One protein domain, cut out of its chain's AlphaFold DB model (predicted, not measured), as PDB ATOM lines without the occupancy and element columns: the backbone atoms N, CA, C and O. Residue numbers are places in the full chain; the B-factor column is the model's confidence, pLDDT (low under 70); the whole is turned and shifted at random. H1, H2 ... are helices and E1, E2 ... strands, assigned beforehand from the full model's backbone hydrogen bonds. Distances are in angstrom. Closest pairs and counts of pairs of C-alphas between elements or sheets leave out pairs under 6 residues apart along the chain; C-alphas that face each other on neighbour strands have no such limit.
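This is residues 396 to 538 of the 554 residues of an uncharacterized protein of Candidatus Melainabacteria bacterium (UniProt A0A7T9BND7). Look first for a strongly twisted sheet of five strands, with two long helices, H2 and H3, packed over one of its faces. A short helix, H1, meets the sheet near E2 from the other side, and a long opening stretch with no named element runs past the edge strand E2 and out to one end. The printed part has 143 residues, in the order H1 E1 H2 E2 E3 H3 E4 E5; the sheet's order is E2 - E3 - E1 - E4 - E5, all antiparallel, and the class is mixed, helices and strands. The whole is compact, with a radius of gyration of the C-alphas of 14.4 A and spans of 39 by 34 by 30 A.

Begin at E3, residues 492 to 499, antiparallel to its neighbour E1, residues 448 to 454; N 450 and O 497 are within hydrogen-bond range, 2.9 A apart. On the other side of E3 find E2, residues 481 to 489, which bends by 60 degrees at residue 484; the two form a hairpin, with N 494 and O 487 at 2.8 A. Beside E1 runs E4, residues 522 to 526, with N 451 and O 525 at 2.8 A. E4 forms a hairpin with the edge strand E5, residues 535 to 537, where N 524 and O 536 are 2.9 A apart. H2, residues 461 to 477, is on the sheet at a height over the sheet of 9.0 A, over E2 and E3, and runs along the strands, at 17 degrees to E2 on the local plane; its closest C-alphas to E2 are Asp 472 and Val 483, 4.8 A. H3, residues 502 to 516, is on the same face. H2 and H3 touch, closest at the C-alphas of Met 475 and Thr 508, 6.4 A, and run opposite ways at a tilt of 37 degrees, only just steep. H1, residues 424 to 432, completes three layers, with helices on both faces of the sheet; its closest C-alphas to E2 are Val 425 and Phe 484, 6.8 A. H1 is apart from H2 and H3. Every O i to N i+4 pair is within hydrogen-bond range in H1, H2 and H3. E1, H2, E2, with E3 between the strands, and E3, H3, E4, with E1 between, are split strand-helix-strand units, two strands running the same way with a helix between them in the chain, each with a right-handed crossover.

Find C-alpha 424 at (7.300, 5.795, 123.204), where H1 begins its 12.0 A. E1 covers 18.9 A, and H2 runs 24.2 A from C-alpha 461 at (10.031, 25.480, 109.991). E2 spans 22.5 A, E3 20.3 A, H3 20.7 A and E4 13.4 A; E5 ends at C-alpha 537, (31.392, 12.400, 111.594).

The C-alphas farthest apart are those of Asn 417 and His 520, 40.9 A. The printed part has no cut, and H1 to E1 is a long link of 15 residues. Residues 402 to 403 pair with residues 485 to 486 of E2, parallel. The model's confidence is under 70 at residues 398 to 426, 434 to 435 and 457 to 459.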
ATOM      1  N   GLU A 396       9.713  -1.127 111.164       84.88
ATOM      2  CA  GLU A 396       8.590  -1.990 110.750       84.88
ATOM      3  C   GLU A 396       7.262  -1.599 111.409       84.88
ATOM      4  O   GLU A 396       6.198  -2.110 111.038       84.88
ATOM      5  N   LEU A 397       7.304  -0.718 112.411       81.31
ATOM      6  CA  LEU A 397       6.127  -0.307 113.164       81.31
ATOM      7  C   LEU A 397       5.327   0.738 112.381       81.31
ATOM      8  O   LEU A 397       5.848   1.769 111.957       81.31
ATOM      9  N   LYS A 398       4.021   0.500 112.231       69.75
ATOM     10  CA  LYS A 398       3.074   1.497 111.711       69.75
ATOM     11  C   LYS A 398       2.734   2.488 112.832       69.75
ATOM     12  O   LYS A 398       2.504   2.051 113.952       69.75
ATOM     13  N   GLY A 399       2.657   3.790 112.551       61.19
ATOM     14  CA  GLY A 399       2.344   4.814 113.572       61.19
ATOM     15  C   GLY A 399       3.465   5.836 113.785       61.19
ATOM     16  O   GLY A 399       4.483   5.742 113.114       61.19
ATOM     17  N   GLN A 400       3.238   6.858 114.617       54.91
ATOM     18  CA  GLN A 400       3.694   8.239 114.375       54.91
ATOM     19  C   GLN A 400       5.152   8.581 114.748       54.91
ATOM     20  O   GLN A 400       5.586   8.466 115.893       54.91
ATOM     21  N   SER A 401       5.856   9.147 113.770       57.06
ATOM     22  CA  SER A 401       6.964  10.087 113.948       57.06
ATOM     23  C   SER A 401       6.404  11.428 114.456       57.06
ATOM     24  O   SER A 401       5.402  11.902 113.914       57.06
ATOM     25  N   HIS A 402       7.003  12.044 115.476       57.53
ATOM     26  CA  HIS A 402       6.482  13.272 116.090       57.53
ATOM     27  C   HIS A 402       7.288  14.512 115.678       57.53
ATOM     28  O   HIS A 402       8.491  14.454 115.426       57.53
ATOM     29  N   LYS A 403       6.601  15.656 115.625       58.84
ATOM     30  CA  LYS A 403       7.148  16.951 115.200       58.84
ATOM     31  C   LYS A 403       7.378  17.819 116.442       58.84
ATOM     32  O   LYS A 403       6.419  18.074 117.163       58.84
ATOM     33  N   TYR A 404       8.610  18.272 116.690       56.44
ATOM     34  CA  TYR A 404       8.938  19.134 117.836       56.44
ATOM     35  C   TYR A 404       9.826  20.310 117.413       56.44
ATOM     36  O   TYR A 404      10.999  20.405 117.763       56.44
ATOM     37  N   PHE A 405       9.252  21.250 116.669       52.44
ATOM     38  CA  PHE A 405       9.965  22.432 116.191       52.44
ATOM     39  C   PHE A 405       9.537  23.675 116.976       52.44
ATOM     40  O   PHE A 405       8.839  24.525 116.447       52.44
ATOM     41  N   THR A 406       9.929  23.811 118.248       45.88
ATOM     42  CA  THR A 406       9.856  25.127 118.914       45.88
ATOM     43  C   THR A 406      11.105  25.419 119.752       45.88
ATOM     44  O   THR A 406      11.615  24.507 120.403       45.88
ATOM     45  N   PRO A 407      11.611  26.671 119.759       39.56
ATOM     46  CA  PRO A 407      12.763  27.066 120.574       39.56
ATOM     47  C   PRO A 407      12.489  27.156 122.085       39.56
ATOM     48  O   PRO A 407      13.445  27.134 122.850       39.56
ATOM     49  N   ASP A 408      11.223  27.271 122.516       41.56
ATOM     50  CA  ASP A 408      10.894  27.805 123.855       41.56
ATOM     51  C   ASP A 408       9.896  26.994 124.708       41.56
ATOM     52  O   ASP A 408       9.625  27.357 125.851       41.56
ATOM     53  N   ASN A 409       9.376  25.858 124.240       40.62
ATOM     54  CA  ASN A 409       8.260  25.183 124.919       40.62
ATOM     55  C   ASN A 409       8.620  23.870 125.627       40.62
ATOM     56  O   ASN A 409       7.878  22.889 125.571       40.62
ATOM     57  N   SER A 410       9.692  23.874 126.424       47.31
ATOM     58  CA  SER A 410       9.906  22.810 127.424       47.31
ATOM     59  C   SER A 410       8.749  22.690 128.438       47.31
ATOM     60  O   SER A 410       8.628  21.666 129.105       47.31
ATOM     61  N   LYS A 411       7.871  23.705 128.532       39.94
ATOM     62  CA  LYS A 411       6.700  23.728 129.423       39.94
ATOM     63  C   LYS A 411       5.395  23.216 128.796       39.94
ATOM     64  O   LYS A 411       4.626  22.582 129.509       39.94
ATOM     65  N   ASP A 412       5.171  23.406 127.494       39.00
ATOM     66  CA  ASP A 412       3.927  22.957 126.830       39.00
ATOM     67  C   ASP A 412       3.997  21.497 126.342       39.00
ATOM     68  O   ASP A 412       2.973  20.883 126.048       39.00
ATOM     69  N   ALA A 413       5.190  20.890 126.324       44.75
ATOM     70  CA  ALA A 413       5.384  19.468 126.013       44.75
ATOM     71  C   ALA A 413       4.782  18.502 127.063       44.75
ATOM     72  O   ALA A 413       4.818  17.286 126.874       44.75
ATOM     73  N   LEU A 414       4.230  19.035 128.159       44.69
ATOM     74  CA  LEU A 414       3.578  18.303 129.246       44.69
ATOM     75  C   LEU A 414       2.055  18.526 129.291       44.69
ATOM     76  O   LEU A 414       1.454  18.274 130.333       44.69
ATOM     77  N   ASP A 415       1.411  18.988 128.210       41.88
ATOM     78  CA  ASP A 415      -0.058  19.039 128.165       41.88
ATOM     79  C   ASP A 415      -0.647  17.616 128.237       41.88
ATOM     80  O   ASP A 415      -0.785  16.900 127.244       41.88
ATOM     81  N   THR A 416      -0.984  17.194 129.457       45.12
ATOM     82  CA  THR A 416      -1.537  15.881 129.810       45.12
ATOM     83  C   THR A 416      -2.954  15.648 129.278       45.12
ATOM     84  O   THR A 416      -3.526  14.589 129.531       45.12
ATOM     85  N   ASN A 417      -3.555  16.620 128.581       40.56
ATOM     86  CA  ASN A 417      -4.968  16.586 128.194       40.56
ATOM     87  C   ASN A 417      -5.249  15.933 126.831       40.56
ATOM     88  O   ASN A 417      -6.414  15.795 126.453       40.56
ATOM     89  N   LYS A 418      -4.223  15.491 126.091       36.91
ATOM     90  CA  LYS A 418      -4.392  14.628 124.910       36.91
ATOM     91  C   LYS A 418      -3.685  13.294 125.138       36.91
ATOM     92  O   LYS A 418      -2.510  13.321 125.484       36.91
ATOM     93  N   PRO A 419      -4.347  12.141 124.933       32.34
ATOM     94  CA  PRO A 419      -3.689  10.851 125.087       32.34
ATOM     95  C   PRO A 419      -2.745  10.611 123.896       32.34
ATOM     96  O   PRO A 419      -3.221  10.575 122.758       32.34
ATOM     97  N   PRO A 420      -1.429  10.439 124.106       40.12
ATOM     98  CA  PRO A 420      -0.562   9.893 123.077       40.12
ATOM     99  C   PRO A 420      -0.681   8.363 123.104       40.12
ATOM    100  O   PRO A 420      -0.179   7.698 124.004       40.12
ATOM    101  N   GLU A 421      -1.338   7.769 122.114       38.06
ATOM    102  CA  GLU A 421      -1.093   6.358 121.801       38.06
ATOM    103  C   GLU A 421       0.152   6.258 120.898       38.06
ATOM    104  O   GLU A 421       0.175   6.921 119.857       38.06
ATOM    105  N   PRO A 422       1.149   5.388 121.157       45.03
ATOM    106  CA  PRO A 422       1.710   4.917 122.424       45.03
ATOM    107  C   PRO A 422       2.843   5.838 122.941       45.03
ATOM    108  O   PRO A 422       3.577   6.438 122.155       45.03
ATOM    109  N   ASP A 423       3.050   5.849 124.264       55.44
ATOM    110  CA  ASP A 423       3.995   6.667 125.062       55.44
ATOM    111  C   ASP A 423       5.500   6.603 124.682       55.44
ATOM    112  O   ASP A 423       6.348   7.105 125.421       55.44
ATOM    113  N   PHE A 424       5.891   5.990 123.561       63.97
ATOM    114  CA  PHE A 424       7.300   5.795 123.204       63.97
ATOM    115  C   PHE A 424       8.072   7.117 123.108       63.97
ATOM    116  O   PHE A 424       9.110   7.268 123.745       63.97
ATOM    117  N   VAL A 425       7.561   8.088 122.347       66.56
ATOM    118  CA  VAL A 425       8.285   9.341 122.088       66.56
ATOM    119  C   VAL A 425       8.400  10.220 123.342       66.56
ATOM    120  O   VAL A 425       9.526  10.613 123.658       66.56
ATOM    121  N   PRO A 426       7.322  10.479 124.114       67.19
ATOM    122  CA  PRO A 426       7.442  11.207 125.376       67.19
ATOM    123  C   PRO A 426       8.369  10.510 126.381       67.19
ATOM    124  O   PRO A 426       9.190  11.174 127.007       67.19
ATOM    125  N   ASN A 427       8.301   9.180 126.506       73.19
ATOM    126  CA  ASN A 427       9.125   8.446 127.469       73.19
ATOM    127  C   ASN A 427      10.605   8.423 127.080       73.19
ATOM    128  O   ASN A 427      11.456   8.574 127.954       73.19
ATOM    129  N   VAL A 428      10.923   8.272 125.788       75.75
ATOM    130  CA  VAL A 428      12.304   8.369 125.294       75.75
ATOM    131  C   VAL A 428      12.839   9.782 125.490       75.75
ATOM    132  O   VAL A 428      13.961   9.928 125.959       75.75
ATOM    133  N   LEU A 429      12.056  10.824 125.191       73.00
ATOM    134  CA  LEU A 429      12.495  12.208 125.389       73.00
ATOM    135  C   LEU A 429      12.773  12.500 126.870       73.00
ATOM    136  O   LEU A 429      13.846  12.998 127.204       73.00
ATOM    137  N   LEU A 430      11.848  12.115 127.758       72.62
ATOM    138  CA  LEU A 430      12.041  12.196 129.208       72.62
ATOM    139  C   LEU A 430      13.294  11.436 129.650       72.62
ATOM    140  O   LEU A 430      14.051  11.936 130.475       72.62
ATOM    141  N   ALA A 431      13.530  10.248 129.092       77.75
ATOM    142  CA  ALA A 431      14.694   9.443 129.419       77.75
ATOM    143  C   ALA A 431      15.999  10.050 128.900       77.75
ATOM    144  O   ALA A 431      16.989   9.982 129.608       77.75
ATOM    145  N   VAL A 432      16.027  10.650 127.707       75.12
ATOM    146  CA  VAL A 432      17.223  11.325 127.165       75.12
ATOM    147  C   VAL A 432      17.590  12.548 128.008       75.12
ATOM    148  O   VAL A 432      18.768  12.850 128.176       75.12
ATOM    149  N   MET A 433      16.594  13.233 128.575       70.06
ATOM    150  CA  MET A 433      16.808  14.339 129.515       70.06
ATOM    151  C   MET A 433      17.279  13.876 130.905       70.06
ATOM    152  O   MET A 433      17.708  14.701 131.710       70.06
ATOM    153  N   GLN A 434      17.193  12.578 131.206       68.94
ATOM    154  CA  GLN A 434      17.603  11.980 132.474       68.94
ATOM    155  C   GLN A 434      18.918  11.209 132.293       68.94
ATOM    156  O   GLN A 434      19.078  10.411 131.377       68.94
ATOM    157  N   SER A 435      19.875  11.413 133.196       66.06
ATOM    158  CA  SER A 435      21.097  10.605 133.233       66.06
ATOM    159  C   SER A 435      20.969   9.517 134.306       66.06
ATOM    160  O   SER A 435      20.531   9.845 135.412       66.06
ATOM    161  N   PRO A 436      21.361   8.258 134.032       77.19
ATOM    162  CA  PRO A 436      21.901   7.743 132.766       77.19
ATOM    163  C   PRO A 436      20.811   7.389 131.731       77.19
ATOM    164  O   PRO A 436      19.716   6.955 132.090       77.19
ATOM    165  N   PHE A 437      21.134   7.508 130.434       86.50
ATOM    166  CA  PHE A 437      20.305   7.031 129.317       86.50
ATOM    167  C   PHE A 437      20.818   5.684 128.772       86.50
ATOM    168  O   PHE A 437      22.022   5.481 128.693       86.50
ATOM    169  N   ASP A 438      19.931   4.764 128.376       91.94
ATOM    170  CA  ASP A 438      20.329   3.514 127.705       91.94
ATOM    171  C   ASP A 438      19.205   2.992 126.798       91.94
ATOM    172  O   ASP A 438      18.067   2.805 127.243       91.94
ATOM    173  N   SER A 439      19.524   2.745 125.528       92.75
ATOM    174  CA  SER A 439      18.579   2.280 124.511       92.75
ATOM    175  C   SER A 439      18.001   0.902 124.798       92.75
ATOM    176  O   SER A 439      16.902   0.614 124.322       92.75
ATOM    177  N   CYS A 440      18.660   0.047 125.588       92.94
ATOM    178  CA  CYS A 440      18.118  -1.282 125.894       92.94
ATOM    179  C   CYS A 440      16.793  -1.215 126.675       92.94
ATOM    180  O   CYS A 440      16.015  -2.167 126.669       92.94
ATOM    181  N   ARG A 441      16.510  -0.081 127.329       91.81
ATOM    182  CA  ARG A 441      15.226   0.191 127.991       91.81
ATOM    183  C   ARG A 441      14.093   0.490 127.014       91.81
ATOM    184  O   ARG A 441      12.937   0.552 127.425       91.81
ATOM    185  N   PHE A 442      14.418   0.699 125.744       90.25
ATOM    186  CA  PHE A 442      13.506   1.168 124.707       90.25
ATOM    187  C   PHE A 442      13.553   0.312 123.437       90.25
ATOM    188  O   PHE A 442      12.677   0.455 122.598       90.25
ATOM    189  N   SER A 443      14.514  -0.604 123.292       89.62
ATOM    190  CA  SER A 443      14.578  -1.564 122.186       89.62
ATOM    191  C   SER A 443      15.006  -2.952 122.666       89.62
ATOM    192  O   SER A 443      16.008  -3.101 123.364       89.62
ATOM    193  N   LYS A 444      14.273  -3.985 122.222       87.44
ATOM    194  CA  LYS A 444      14.657  -5.404 122.365       87.44
ATOM    195  C   LYS A 444      15.646  -5.871 121.301       87.44
ATOM    196  O   LYS A 444      16.369  -6.836 121.521       87.44
ATOM    197  N   ASN A 445      15.665  -5.217 120.142       88.56
ATOM    198  CA  ASN A 445      16.335  -5.718 118.941       88.56
ATOM    199  C   ASN A 445      17.764  -5.177 118.775       88.56
ATOM    200  O   ASN A 445      18.339  -5.257 117.688       88.56
ATOM    201  N   GLY A 446      18.336  -4.619 119.846       89.12
ATOM    202  CA  GLY A 446      19.687  -4.057 119.854       89.12
ATOM    203  C   GLY A 446      19.808  -2.705 119.151       89.12
ATOM    204  O   GLY A 446      20.921  -2.280 118.843       89.12
ATOM    205  N   GLU A 447      18.688  -2.031 118.885       93.06
ATOM    206  CA  GLU A 447      18.701  -0.720 118.245       93.06
ATOM    207  C   GLU A 447      19.259   0.341 119.195       93.06
ATOM    208  O   GLU A 447      19.100   0.267 120.415       93.06
ATOM    209  N   LYS A 448      19.917   1.344 118.617       94.00
ATOM    210  CA  LYS A 448      20.573   2.432 119.338       94.00
ATOM    211  C   LYS A 448      19.846   3.738 119.108       94.00
ATOM    212  O   LYS A 448      19.534   4.081 117.974       94.00
ATOM    213  N   ILE A 449      19.609   4.487 120.171       91.00
ATOM    214  CA  ILE A 449      19.036   5.820 120.103       91.00
ATOM    215  C   ILE A 449      20.182   6.819 119.955       91.00
ATOM    216  O   ILE A 449      21.125   6.870 120.749       91.00
ATOM    217  N   VAL A 450      20.120   7.571 118.864       92.50
ATOM    218  CA  VAL A 450      21.198   8.415 118.351       92.50
ATOM    219  C   VAL A 450      20.607   9.756 117.945       92.50
ATOM    220  O   VAL A 450      19.519   9.810 117.375       92.50
ATOM    221  N   ALA A 451      21.333  10.839 118.194       91.81
ATOM    222  CA  ALA A 451      21.002  12.144 117.644       91.81
ATOM    223  C   ALA A 451      21.833  12.405 116.381       91.81
ATOM    224  O   ALA A 451      23.059  12.505 116.444       91.81
ATOM    225  N   PHE A 452      21.181  12.553 115.230       94.44
ATOM    226  CA  PHE A 452      21.796  13.243 114.100       94.44
ATOM    227  C   PHE A 452      21.840  14.738 114.413       94.44
ATOM    228  O   PHE A 452      20.836  15.307 114.835       94.44
ATOM    229  N   SER A 453      22.984  15.381 114.213       92.81
ATOM    230  CA  SER A 453      23.151  16.818 114.428       92.81
ATOM    231  C   SER A 453      23.886  17.443 113.254       92.81
ATOM    232  O   SER A 453      24.891  16.897 112.809       92.81
ATOM    233  N   THR A 454      23.415  18.592 112.770       91.00
ATOM    234  CA  THR A 454      24.069  19.349 111.697       91.00
ATOM    235  C   THR A 454      24.141  20.838 112.020       91.00
ATOM    236  O   THR A 454      23.135  21.461 112.376       91.00
ATOM    237  N   ARG A 455      25.330  21.435 111.853       83.62
ATOM    238  CA  ARG A 455      25.542  22.889 111.972       83.62
ATOM    239  C   ARG A 455      25.080  23.582 110.692       83.62
ATOM    240  O   ARG A 455      25.896  23.966 109.858       83.62
ATOM    241  N   THR A 456      23.772  23.705 110.520       72.81
ATOM    242  CA  THR A 456      23.159  24.383 109.370       72.81
ATOM    243  C   THR A 456      22.462  25.661 109.846       72.81
ATOM    244  O   THR A 456      21.743  25.577 110.841       72.81
ATOM    245  N   PRO A 457      22.616  26.815 109.159       66.81
ATOM    246  CA  PRO A 457      21.889  28.039 109.490       66.81
ATOM    247  C   PRO A 457      20.389  27.790 109.673       66.81
ATOM    248  O   PRO A 457      19.822  26.870 109.075       66.81
ATOM    249  N   ILE A 458      19.749  28.608 110.509       62.81
ATOM    250  CA  ILE A 458      18.312  28.512 110.771       62.81
ATOM    251  C   ILE A 458      17.562  28.686 109.444       62.81
ATOM    252  O   ILE A 458      17.663  29.733 108.806       62.81
ATOM    253  N   LYS A 459      16.860  27.631 109.016       66.62
ATOM    254  CA  LYS A 459      15.877  27.668 107.927       66.62
ATOM    255  C   LYS A 459      14.481  27.853 108.532       66.62
ATOM    256  O   LYS A 459      14.323  27.778 109.750       66.62
ATOM    257  N   ASP A 460      13.485  28.120 107.694       78.81
ATOM    258  CA  ASP A 460      12.090  28.148 108.125       78.81
ATOM    259  C   ASP A 460      11.605  26.746 108.551       78.81
ATOM    260  O   ASP A 460      12.126  25.720 108.101       78.81
ATOM    261  N   GLU A 461      10.587  26.709 109.411       78.50
ATOM    262  CA  GLU A 461      10.031  25.480 109.991       78.50
ATOM    263  C   GLU A 461       9.550  24.476 108.929       78.50
ATOM    264  O   GLU A 461       9.719  23.268 109.099       78.50
ATOM    265  N   ALA A 462       9.011  24.945 107.797       82.94
ATOM    266  CA  ALA A 462       8.532  24.055 106.741       82.94
ATOM    267  C   ALA A 462       9.687  23.300 106.067       82.94
ATOM    268  O   ALA A 462       9.541  22.130 105.696       82.94
ATOM    269  N   THR A 463      10.857  23.930 105.949       85.50
ATOM    270  CA  THR A 463      12.054  23.253 105.446       85.50
ATOM    271  C   THR A 463      12.552  22.180 106.414       85.50
ATOM    272  O   THR A 463      12.867  21.070 105.976       85.50
ATOM    273  N   ASP A 464      12.597  22.467 107.715       85.69
ATOM    274  CA  ASP A 464      13.003  21.480 108.725       85.69
ATOM    275  C   ASP A 464      12.033  20.302 108.793       85.69
ATOM    276  O   ASP A 464      12.455  19.147 108.881       85.69
ATOM    277  N   GLN A 465      10.739  20.588 108.655       84.38
ATOM    278  CA  GLN A 465       9.702  19.575 108.577       84.38
ATOM    279  C   GLN A 465       9.918  18.636 107.390       84.38
ATOM    280  O   GLN A 465       9.843  17.415 107.535       84.38
ATOM    281  N   LYS A 466      10.227  19.198 106.219       89.25
ATOM    282  CA  LYS A 466      10.525  18.407 105.026       89.25
ATOM    283  C   LYS A 466      11.776  17.548 105.218       89.25
ATOM    284  O   LYS A 466      11.767  16.387 104.827       89.25
ATOM    285  N   ILE A 467      12.828  18.091 105.838       90.88
ATOM    286  CA  ILE A 467      14.055  17.340 106.148       90.88
ATOM    287  C   ILE A 467      13.746  16.168 107.085       90.88
ATOM    288  O   ILE A 467      14.225  15.064 106.850       90.88
ATOM    289  N   PHE A 468      12.939  16.389 108.123       89.81
ATOM    290  CA  PHE A 468      12.514  15.339 109.046       89.81
ATOM    291  C   PHE A 468      11.734  14.222 108.339       89.81
ATOM    292  O   PHE A 468      12.053  13.049 108.522       89.81
ATOM    293  N   GLU A 469      10.746  14.572 107.512       89.88
ATOM    294  CA  GLU A 469       9.934  13.598 106.767       89.88
ATOM    295  C   GLU A 469      10.786  12.802 105.774       89.88
ATOM    296  O   GLU A 469      10.718  11.573 105.735       89.88
ATOM    297  N   ASP A 470      11.646  13.490 105.021       93.06
ATOM    298  CA  ASP A 470      12.571  12.859 104.083       93.06
ATOM    299  C   ASP A 470      13.573  11.939 104.805       93.06
ATOM    300  O   ASP A 470      13.895  10.860 104.296       93.06
ATOM    301  N   ALA A 471      14.038  12.327 105.997       93.12
ATOM    302  CA  ALA A 471      14.918  11.509 106.827       93.12
ATOM    303  C   ALA A 471      14.218  10.238 107.316       93.12
ATOM    304  O   ALA A 471      14.779   9.154 107.164       93.12
ATOM    305  N   ASP A 472      13.001  10.348 107.861       91.94
ATOM    306  CA  ASP A 472      12.249   9.193 108.364       91.94
ATOM    307  C   ASP A 472      11.954   8.192 107.238       91.94
ATOM    308  O   ASP A 472      12.262   7.002 107.350       91.94
ATOM    309  N   VAL A 473      11.450   8.688 106.102       92.44
ATOM    310  CA  VAL A 473      11.159   7.870 104.915       92.44
ATOM    311  C   VAL A 473      12.415   7.159 104.415       92.44
ATOM    312  O   VAL A 473      12.374   5.957 104.141       92.44
ATOM    313  N   SER A 474      13.541   7.868 104.322       94.56
ATOM    314  CA  SER A 474      14.792   7.289 103.819       94.56
ATOM    315  C   SER A 474      15.377   6.262 104.792       94.56
ATOM    316  O   SER A 474      15.810   5.191 104.362       94.56
ATOM    317  N   MET A 475      15.343   6.542 106.100       94.62
ATOM    318  CA  MET A 475      15.811   5.622 107.143       94.62
ATOM    319  C   MET A 475      15.013   4.313 107.139       94.62
ATOM    320  O   MET A 475      15.607   3.230 107.190       94.62
ATOM    321  N   MET A 476      13.685   4.398 107.001       92.69
ATOM    322  CA  MET A 476      12.820   3.220 106.909       92.69
ATOM    323  C   MET A 476      13.036   2.448 105.602       92.69
ATOM    324  O   MET A 476      13.179   1.226 105.629       92.69
ATOM    325  N   ALA A 477      13.116   3.142 104.459       93.50
ATOM    326  CA  ALA A 477      13.323   2.512 103.152       93.50
ATOM    327  C   ALA A 477      14.637   1.715 103.088       93.50
ATOM    328  O   ALA A 477      14.674   0.615 102.536       93.50
ATOM    329  N   GLN A 478      15.699   2.237 103.707       94.62
ATOM    330  CA  GLN A 478      17.006   1.577 103.778       94.62
ATOM    331  C   GLN A 478      17.100   0.515 104.884       94.62
ATOM    332  O   GLN A 478      18.121  -0.171 104.994       94.62
ATOM    333  N   LYS A 479      16.054   0.353 105.710       94.44
ATOM    334  CA  LYS A 479      16.087  -0.466 106.935       94.44
ATOM    335  C   LYS A 479      17.282  -0.089 107.825       94.44
ATOM    336  O   LYS A 479      18.007  -0.961 108.307       94.44
ATOM    337  N   ALA A 480      17.547   1.213 107.927       94.38
ATOM    338  CA  ALA A 480      18.617   1.800 108.732       94.38
ATOM    339  C   ALA A 480      18.128   2.202 110.130       94.38
ATOM    340  O   ALA A 480      18.911   2.260 111.083       94.38
ATOM    341  N   GLY A 481      16.827   2.475 110.240       92.75
ATOM    342  CA  GLY A 481      16.163   2.796 111.487       92.75
ATOM    343  C   GLY A 481      14.960   3.687 111.240       92.75
ATOM    344  O   GLY A 481      14.285   3.568 110.215       92.75
ATOM    345  N   ARG A 482      14.705   4.595 112.179       90.50
ATOM    346  CA  ARG A 482      13.570   5.510 112.132       90.50
ATOM    347  C   ARG A 482      13.858   6.819 112.867       90.50
ATOM    348  O   ARG A 482      14.615   6.823 113.837       90.50
ATOM    349  N   VAL A 483      13.255   7.921 112.423       88.94
ATOM    350  CA  VAL A 483      13.350   9.243 113.055       88.94
ATOM    351  C   VAL A 483      12.056   9.546 113.811       88.94
ATOM    352  O   VAL A 483      10.959   9.437 113.271       88.94
ATOM    353  N   PHE A 484      12.173   9.938 115.080       81.06
ATOM    354  CA  PHE A 484      11.008  10.141 115.952       81.06
ATOM    355  C   PHE A 484      10.783  11.582 116.357       81.06
ATOM    356  O   PHE A 484       9.641  11.949 116.613       81.06
ATOM    357  N   ILE A 485      11.857  12.367 116.444       81.25
ATOM    358  CA  ILE A 485      11.820  13.762 116.884       81.25
ATOM    359  C   ILE A 485      12.774  14.555 116.001       81.25
ATOM    360  O   ILE A 485      13.910  14.137 115.791       81.25
ATOM    361  N   GLY A 486      12.327  15.701 115.504       82.12
ATOM    362  CA  GLY A 486      13.192  16.732 114.939       82.12
ATOM    363  C   GLY A 486      13.034  18.013 115.740       82.12
ATOM    364  O   GLY A 486      11.904  18.359 116.069       82.12
ATOM    365  N   TYR A 487      14.146  18.667 116.074       79.19
ATOM    366  CA  TYR A 487      14.185  19.914 116.840       79.19
ATOM    367  C   TYR A 487      15.433  20.741 116.499       79.19
ATOM    368  O   TYR A 487      16.353  20.265 115.830       79.19
ATOM    369  N   ARG A 488      15.486  21.995 116.961       78.31
ATOM    370  CA  ARG A 488      16.681  22.845 116.860       78.31
ATOM    371  C   ARG A 488      17.256  23.155 118.231       78.31
ATOM    372  O   ARG A 488      16.517  23.415 119.170       78.31
ATOM    373  N   GLU A 489      18.580  23.188 118.320       75.06
ATOM    374  CA  GLU A 489      19.312  23.548 119.537       75.06
ATOM    375  C   GLU A 489      20.607  24.267 119.158       75.06
ATOM    376  O   GLU A 489      21.370  23.770 118.325       75.06
ATOM    377  N   GLY A 490      20.849  25.456 119.723       70.56
ATOM    378  CA  GLY A 490      22.066  26.232 119.441       70.56
ATOM    379  C   GLY A 490      22.274  26.519 117.947       70.56
ATOM    380  O   GLY A 490      23.390  26.442 117.442       70.56
ATOM    381  N   GLY A 491      21.186  26.742 117.201       73.94
ATOM    382  CA  GLY A 491      21.227  26.945 115.749       73.94
ATOM    383  C   GLY A 491      21.479  25.679 114.919       73.94
ATOM    384  O   GLY A 491      21.424  25.756 113.698       73.94
ATOM    385  N   SER A 492      21.689  24.513 115.536       82.62
ATOM    386  CA  SER A 492      21.845  23.233 114.836       82.62
ATOM    387  C   SER A 492      20.506  22.512 114.701       82.62
ATOM    388  O   SER A 492      19.699  22.525 115.630       82.62
ATOM    389  N   LEU A 493      20.276  21.856 113.561       86.88
ATOM    390  CA  LEU A 493      19.164  20.914 113.407       86.88
ATOM    391  C   LEU A 493      19.569  19.583 114.045       86.88
ATOM    392  O   LEU A 493      20.661  19.072 113.770       86.88
ATOM    393  N   LYS A 494      18.695  19.034 114.890       87.94
ATOM    394  CA  LYS A 494      18.870  17.746 115.555       87.94
ATOM    395  C   LYS A 494      17.692  16.829 115.258       87.94
ATOM    396  O   LYS A 494      16.540  17.242 115.344       87.94
ATOM    397  N   LEU A 495      17.992  15.583 114.909       90.06
ATOM    398  CA  LEU A 495      17.002  14.534 114.691       90.06
ATOM    399  C   LEU A 495      17.306  13.382 115.651       90.06
ATOM    400  O   LEU A 495      18.405  12.833 115.610       90.06
ATOM    401  N   LEU A 496      16.358  13.027 116.515       89.50
ATOM    402  CA  LEU A 496      16.466  11.856 117.379       89.50
ATOM    403  C   LEU A 496      15.968  10.624 116.629       89.50
ATOM    404  O   LEU A 496      14.843  10.593 116.112       89.50
ATOM    405  N   CYS A 497      16.815   9.609 116.583       91.12
ATOM    406  CA  CYS A 497      16.633   8.438 115.746       91.12
ATOM    407  C   CYS A 497      16.808   7.166 116.565       91.12
ATOM    408  O   CYS A 497      17.675   7.106 117.430       91.12
ATOM    409  N   VAL A 498      16.044   6.128 116.234       91.94
ATOM    410  CA  VAL A 498      16.377   4.746 116.594       91.94
ATOM    411  C   VAL A 498      17.087   4.144 115.390       91.94
ATOM    412  O   VAL A 498      16.557   4.177 114.282       91.94
ATOM    413  N   VAL A 499      18.289   3.624 115.587       94.94
ATOM    414  CA  VAL A 499      19.190   3.141 114.542       94.94
ATOM    415  C   VAL A 499      19.435   1.655 114.754       94.94
ATOM    416  O   VAL A 499      19.973   1.253 115.784       94.94
ATOM    417  N   ASN A 500      19.074   0.836 113.768       93.56
ATOM    418  CA  ASN A 500      19.390  -0.595 113.772       93.56
ATOM    419  C   ASN A 500      20.695  -0.904 113.018       93.56
ATOM    420  O   ASN A 500      21.335  -1.914 113.291       93.56
ATOM    421  N   ASP A 501      21.091  -0.051 112.068       94.81
ATOM    422  CA  ASP A 501      22.319  -0.199 111.285       94.81
ATOM    423  C   ASP A 501      23.005   1.163 111.133       94.81
ATOM    424  O   ASP A 501      22.574   2.031 110.373       94.81
ATOM    425  N   VAL A 502      24.094   1.348 111.880       94.56
ATOM    426  CA  VAL A 502      24.832   2.617 111.944       94.56
ATOM    427  C   VAL A 502      25.488   2.974 110.612       94.56
ATOM    428  O   VAL A 502      25.549   4.153 110.260       94.56
ATOM    429  N   ALA A 503      25.963   1.986 109.848       94.44
ATOM    430  CA  ALA A 503      26.609   2.238 108.565       94.44
ATOM    431  C   ALA A 503      25.589   2.727 107.531       94.44
ATOM    432  O   ALA A 503      25.842   3.716 106.836       94.44
ATOM    433  N   LYS A 504      24.415   2.088 107.479       96.25
ATOM    434  CA  LYS A 504      23.318   2.540 106.619       96.25
ATOM    435  C   LYS A 504      22.778   3.889 107.059       96.25
ATOM    436  O   LYS A 504      22.635   4.761 106.212       96.25
ATOM    437  N   ALA A 505      22.574   4.107 108.359       96.75
ATOM    438  CA  ALA A 505      22.122   5.398 108.873       96.75
ATOM    439  C   ALA A 505      23.095   6.521 108.489       96.75
ATOM    440  O   ALA A 505      22.679   7.552 107.966       96.75
ATOM    441  N   LYS A 506      24.408   6.297 108.651       95.62
ATOM    442  CA  LYS A 506      25.446   7.237 108.208       95.62
ATOM    443  C   LYS A 506      25.304   7.576 106.724       95.62
ATOM    444  O   LYS A 506      25.407   8.746 106.362       95.62
ATOM    445  N   GLN A 507      25.094   6.574 105.872       96.19
ATOM    446  CA  GLN A 507      24.927   6.782 104.435       96.19
ATOM    447  C   GLN A 507      23.634   7.545 104.114       96.19
ATOM    448  O   GLN A 507      23.680   8.530 103.382       96.19
ATOM    449  N   THR A 508      22.514   7.173 104.734       96.19
ATOM    450  CA  THR A 508      21.228   7.862 104.586       96.19
ATOM    451  C   THR A 508      21.323   9.336 104.970       96.19
ATOM    452  O   THR A 508      20.859  10.199 104.229       96.19
ATOM    453  N   PHE A 509      21.973   9.662 106.090       96.38
ATOM    454  CA  PHE A 509      22.118  11.057 106.501       96.38
ATOM    455  C   PHE A 509      23.098  11.852 105.635       96.38
ATOM    456  O   PHE A 509      22.915  13.060 105.501       96.38
ATOM    457  N   LYS A 510      24.102  11.220 105.010       95.81
ATOM    458  CA  LYS A 510      24.930  11.893 103.992       95.81
ATOM    459  C   LYS A 510      24.091  12.308 102.790       95.81
ATOM    460  O   LYS A 510      24.111  13.473 102.416       95.81
ATOM    461  N   GLU A 511      23.312  11.376 102.246       95.50
ATOM    462  CA  GLU A 511      22.427  11.633 101.104       95.50
ATOM    463  C   GLU A 511      21.385  12.708 101.435       95.50
ATOM    464  O   GLU A 511      21.094  13.576 100.613       95.50
ATOM    465  N   LEU A 512      20.868  12.704 102.668       93.81
ATOM    466  CA  LEU A 512      19.983  13.752 103.172       93.81
ATOM    467  C   LEU A 512      20.687  15.117 103.227       93.81
ATOM    468  O   LEU A 512      20.107  16.129 102.827       93.81
ATOM    469  N   CYS A 513      21.933  15.158 103.708       93.75
ATOM    470  CA  CYS A 513      22.716  16.388 103.740       93.75
ATOM    471  C   CYS A 513      22.932  16.946 102.331       93.75
ATOM    472  O   CYS A 513      22.680  18.131 102.118       93.75
ATOM    473  N   ASP A 514      23.292  16.098 101.369       93.56
ATOM    474  CA  ASP A 514      23.484  16.497  99.973       93.56
ATOM    475  C   ASP A 514      22.171  17.006  99.355       93.56
ATOM    476  O   ASP A 514      22.126  18.083  98.758       93.56
ATOM    477  N   LYS A 515      21.064  16.280  99.568       93.75
ATOM    478  CA  LYS A 515      19.731  16.619  99.043       93.75
ATOM    479  C   LYS A 515      19.216  17.969  99.547       93.75
ATOM    480  O   LYS A 515      18.597  18.713  98.787       93.75
ATOM    481  N   HIS A 516      19.426  18.274 100.826       91.69
ATOM    482  CA  HIS A 516      18.887  19.480 101.464       91.69
ATOM    483  C   HIS A 516      19.915  20.607 101.623       91.69
ATOM    484  O   HIS A 516      19.592  21.640 102.225       91.69
ATOM    485  N   GLY A 517      21.132  20.431 101.099       90.31
ATOM    486  CA  GLY A 517      22.232  21.380 101.264       90.31
ATOM    487  C   GLY A 517      22.538  21.650 102.739       90.31
ATOM    488  O   GLY A 517      22.611  22.809 103.149       90.31
ATOM    489  N   LEU A 518      22.603  20.594 103.555       90.88
ATOM    490  CA  LEU A 518      23.010  20.677 104.959       90.88
ATOM    491  C   LEU A 518      24.537  20.699 105.059       90.88
ATOM    492  O   LEU A 518      25.255  20.298 104.147       90.88
ATOM    493  N   SER A 519      25.041  21.174 106.192       91.25
ATOM    494  CA  SER A 519      26.480  21.310 106.407       91.25
ATOM    495  C   SER A 519      27.210  19.964 106.429       91.25
ATOM    496  O   SER A 519      26.733  18.993 107.015       91.25
ATOM    497  N   HIS A 520      28.437  19.923 105.907       92.25
ATOM    498  CA  HIS A 520      29.349  18.787 106.108       92.25
ATOM    499  C   HIS A 520      29.792  18.632 107.572       92.25
ATOM    500  O   HIS A 520      30.315  17.592 107.979       92.25
ATOM    501  N   GLN A 521      29.576  19.658 108.397       92.69
ATOM    502  CA  GLN A 521      29.725  19.571 109.844       92.69
ATOM    503  C   GLN A 521      28.453  18.940 110.427       92.69
ATOM    504  O   GLN A 521      27.581  19.632 110.959       92.69
ATOM    505  N   SER A 522      28.347  17.622 110.228       93.69
ATOM    506  CA  SER A 522      27.218  16.784 110.631       93.69
ATOM    507  C   SER A 522      27.683  15.482 111.279       93.69
ATOM    508  O   SER A 522      28.631  14.851 110.803       93.69
ATOM    509  N   TRP A 523      26.990  15.057 112.336       94.19
ATOM    510  CA  TRP A 523      27.379  13.930 113.183       94.19
ATOM    511  C   TRP A 523      26.207  13.016 113.519       94.19
ATOM    512  O   TRP A 523      25.059  13.451 113.550       94.19
ATOM    513  N   LEU A 524      26.530  11.768 113.850       94.94
ATOM    514  CA  LEU A 524      25.705  10.893 114.680       94.94
ATOM    515  C   LEU A 524      26.294  10.869 116.091       94.94
ATOM    516  O   LEU A 524      27.470  10.539 116.248       94.94
ATOM    517  N   LEU A 525      25.490  11.227 117.089       92.75
ATOM    518  CA  LEU A 525      25.860  11.301 118.503       92.75
ATOM    519  C   LEU A 525      25.124  10.203 119.272       92.75
ATOM    520  O   LEU A 525      23.892  10.156 119.244       92.75
ATOM    521  N   PHE A 526      25.856   9.314 119.938       92.56
ATOM    522  CA  PHE A 526      25.258   8.211 120.691       92.56
ATOM    523  C   PHE A 526      24.882   8.665 122.099       92.56
ATOM    524  O   PHE A 526      25.634   9.398 122.740       92.56
ATOM    525  N   LEU A 527      23.707   8.241 122.564       90.25
ATOM    526  CA  LEU A 527      23.162   8.682 123.850       90.25
ATOM    527  C   LEU A 527      23.297   7.636 124.958       90.25
ATOM    528  O   LEU A 527      23.221   7.995 126.130       90.25
ATOM    529  N   ASP A 528      23.490   6.360 124.604       92.00
ATOM    530  CA  ASP A 528      23.661   5.281 125.582       92.00
ATOM    531  C   ASP A 528      24.810   5.596 126.534       92.00
ATOM    532  O   ASP A 528      25.862   6.079 126.120       92.00
ATOM    533  N   VAL A 529      24.631   5.298 127.816       88.94
ATOM    534  CA  VAL A 529      25.582   5.655 128.867       88.94
ATOM    535  C   VAL A 529      26.978   5.087 128.592       88.94
ATOM    536  O   VAL A 529      27.979   5.774 128.824       88.94
ATOM    537  N   ASP A 530      27.059   3.878 128.024       90.38
ATOM    538  CA  ASP A 530      28.309   3.225 127.633       90.38
ATOM    539  C   ASP A 530      28.871   3.709 126.288       90.38
ATOM    540  O   ASP A 530      30.029   3.445 125.979       90.38
ATOM    541  N   MET A 531      28.094   4.485 125.533       90.94
ATOM    542  CA  MET A 531      28.464   5.091 124.253       90.94
ATOM    543  C   MET A 531      28.422   6.624 124.290       90.94
ATOM    544  O   MET A 531      28.519   7.259 123.250       90.94
ATOM    545  N   SER A 532      28.316   7.241 125.464       85.88
ATOM    546  CA  SER A 532      28.164   8.698 125.619       85.88
ATOM    547  C   SER A 532      29.357   9.512 125.093       85.88
ATOM    548  O   SER A 532      29.236  10.707 124.830       85.88
ATOM    549  N   ASN A 533      30.507   8.860 124.894       85.06
ATOM    550  CA  ASN A 533      31.692   9.428 124.244       85.06
ATOM    551  C   ASN A 533      31.763   9.141 122.733       85.06
ATOM    552  O   ASN A 533      32.672   9.632 122.062       85.06
ATOM    553  N   GLU A 534      30.861   8.315 122.200       90.19
ATOM    554  CA  GLU A 534      30.861   7.865 120.813       90.19
ATOM    555  C   GLU A 534      30.181   8.882 119.898       90.19
ATOM    556  O   GLU A 534      29.063   9.347 120.127       90.19
ATOM    557  N   GLN A 535      30.862   9.194 118.798       91.12
ATOM    558  CA  GLN A 535      30.350  10.091 117.772       91.12
ATOM    559  C   GLN A 535      30.943   9.759 116.411       91.12
ATOM    560  O   GLN A 535      32.132   9.452 116.281       91.12
ATOM    561  N   ILE A 536      30.130   9.882 115.371       92.75
ATOM    562  CA  ILE A 536      30.539   9.599 113.997       92.75
ATOM    563  C   ILE A 536      30.352  10.857 113.169       92.75
ATOM    564  O   ILE A 536      29.226  11.295 112.950       92.75
ATOM    565  N   GLY A 537      31.455  11.406 112.658       92.44
ATOM    566  CA  GLY A 537      31.392  12.400 111.594       92.44
ATOM    567  C   GLY A 537      30.858  11.760 110.315       92.44
ATOM    568  O   GLY A 537      31.304  10.673 109.913       92.44
ATOM    569  N   LEU A 538      29.876  12.405 109.687       93.25
ATOM    570  CA  LEU A 538      29.320  11.894 108.440       93.25
ATOM    571  C   LEU A 538      30.349  12.002 107.319       93.25
ATOM    572  O   LEU A 538      30.603  11.010 106.637       93.25
TER     573      LEU A 538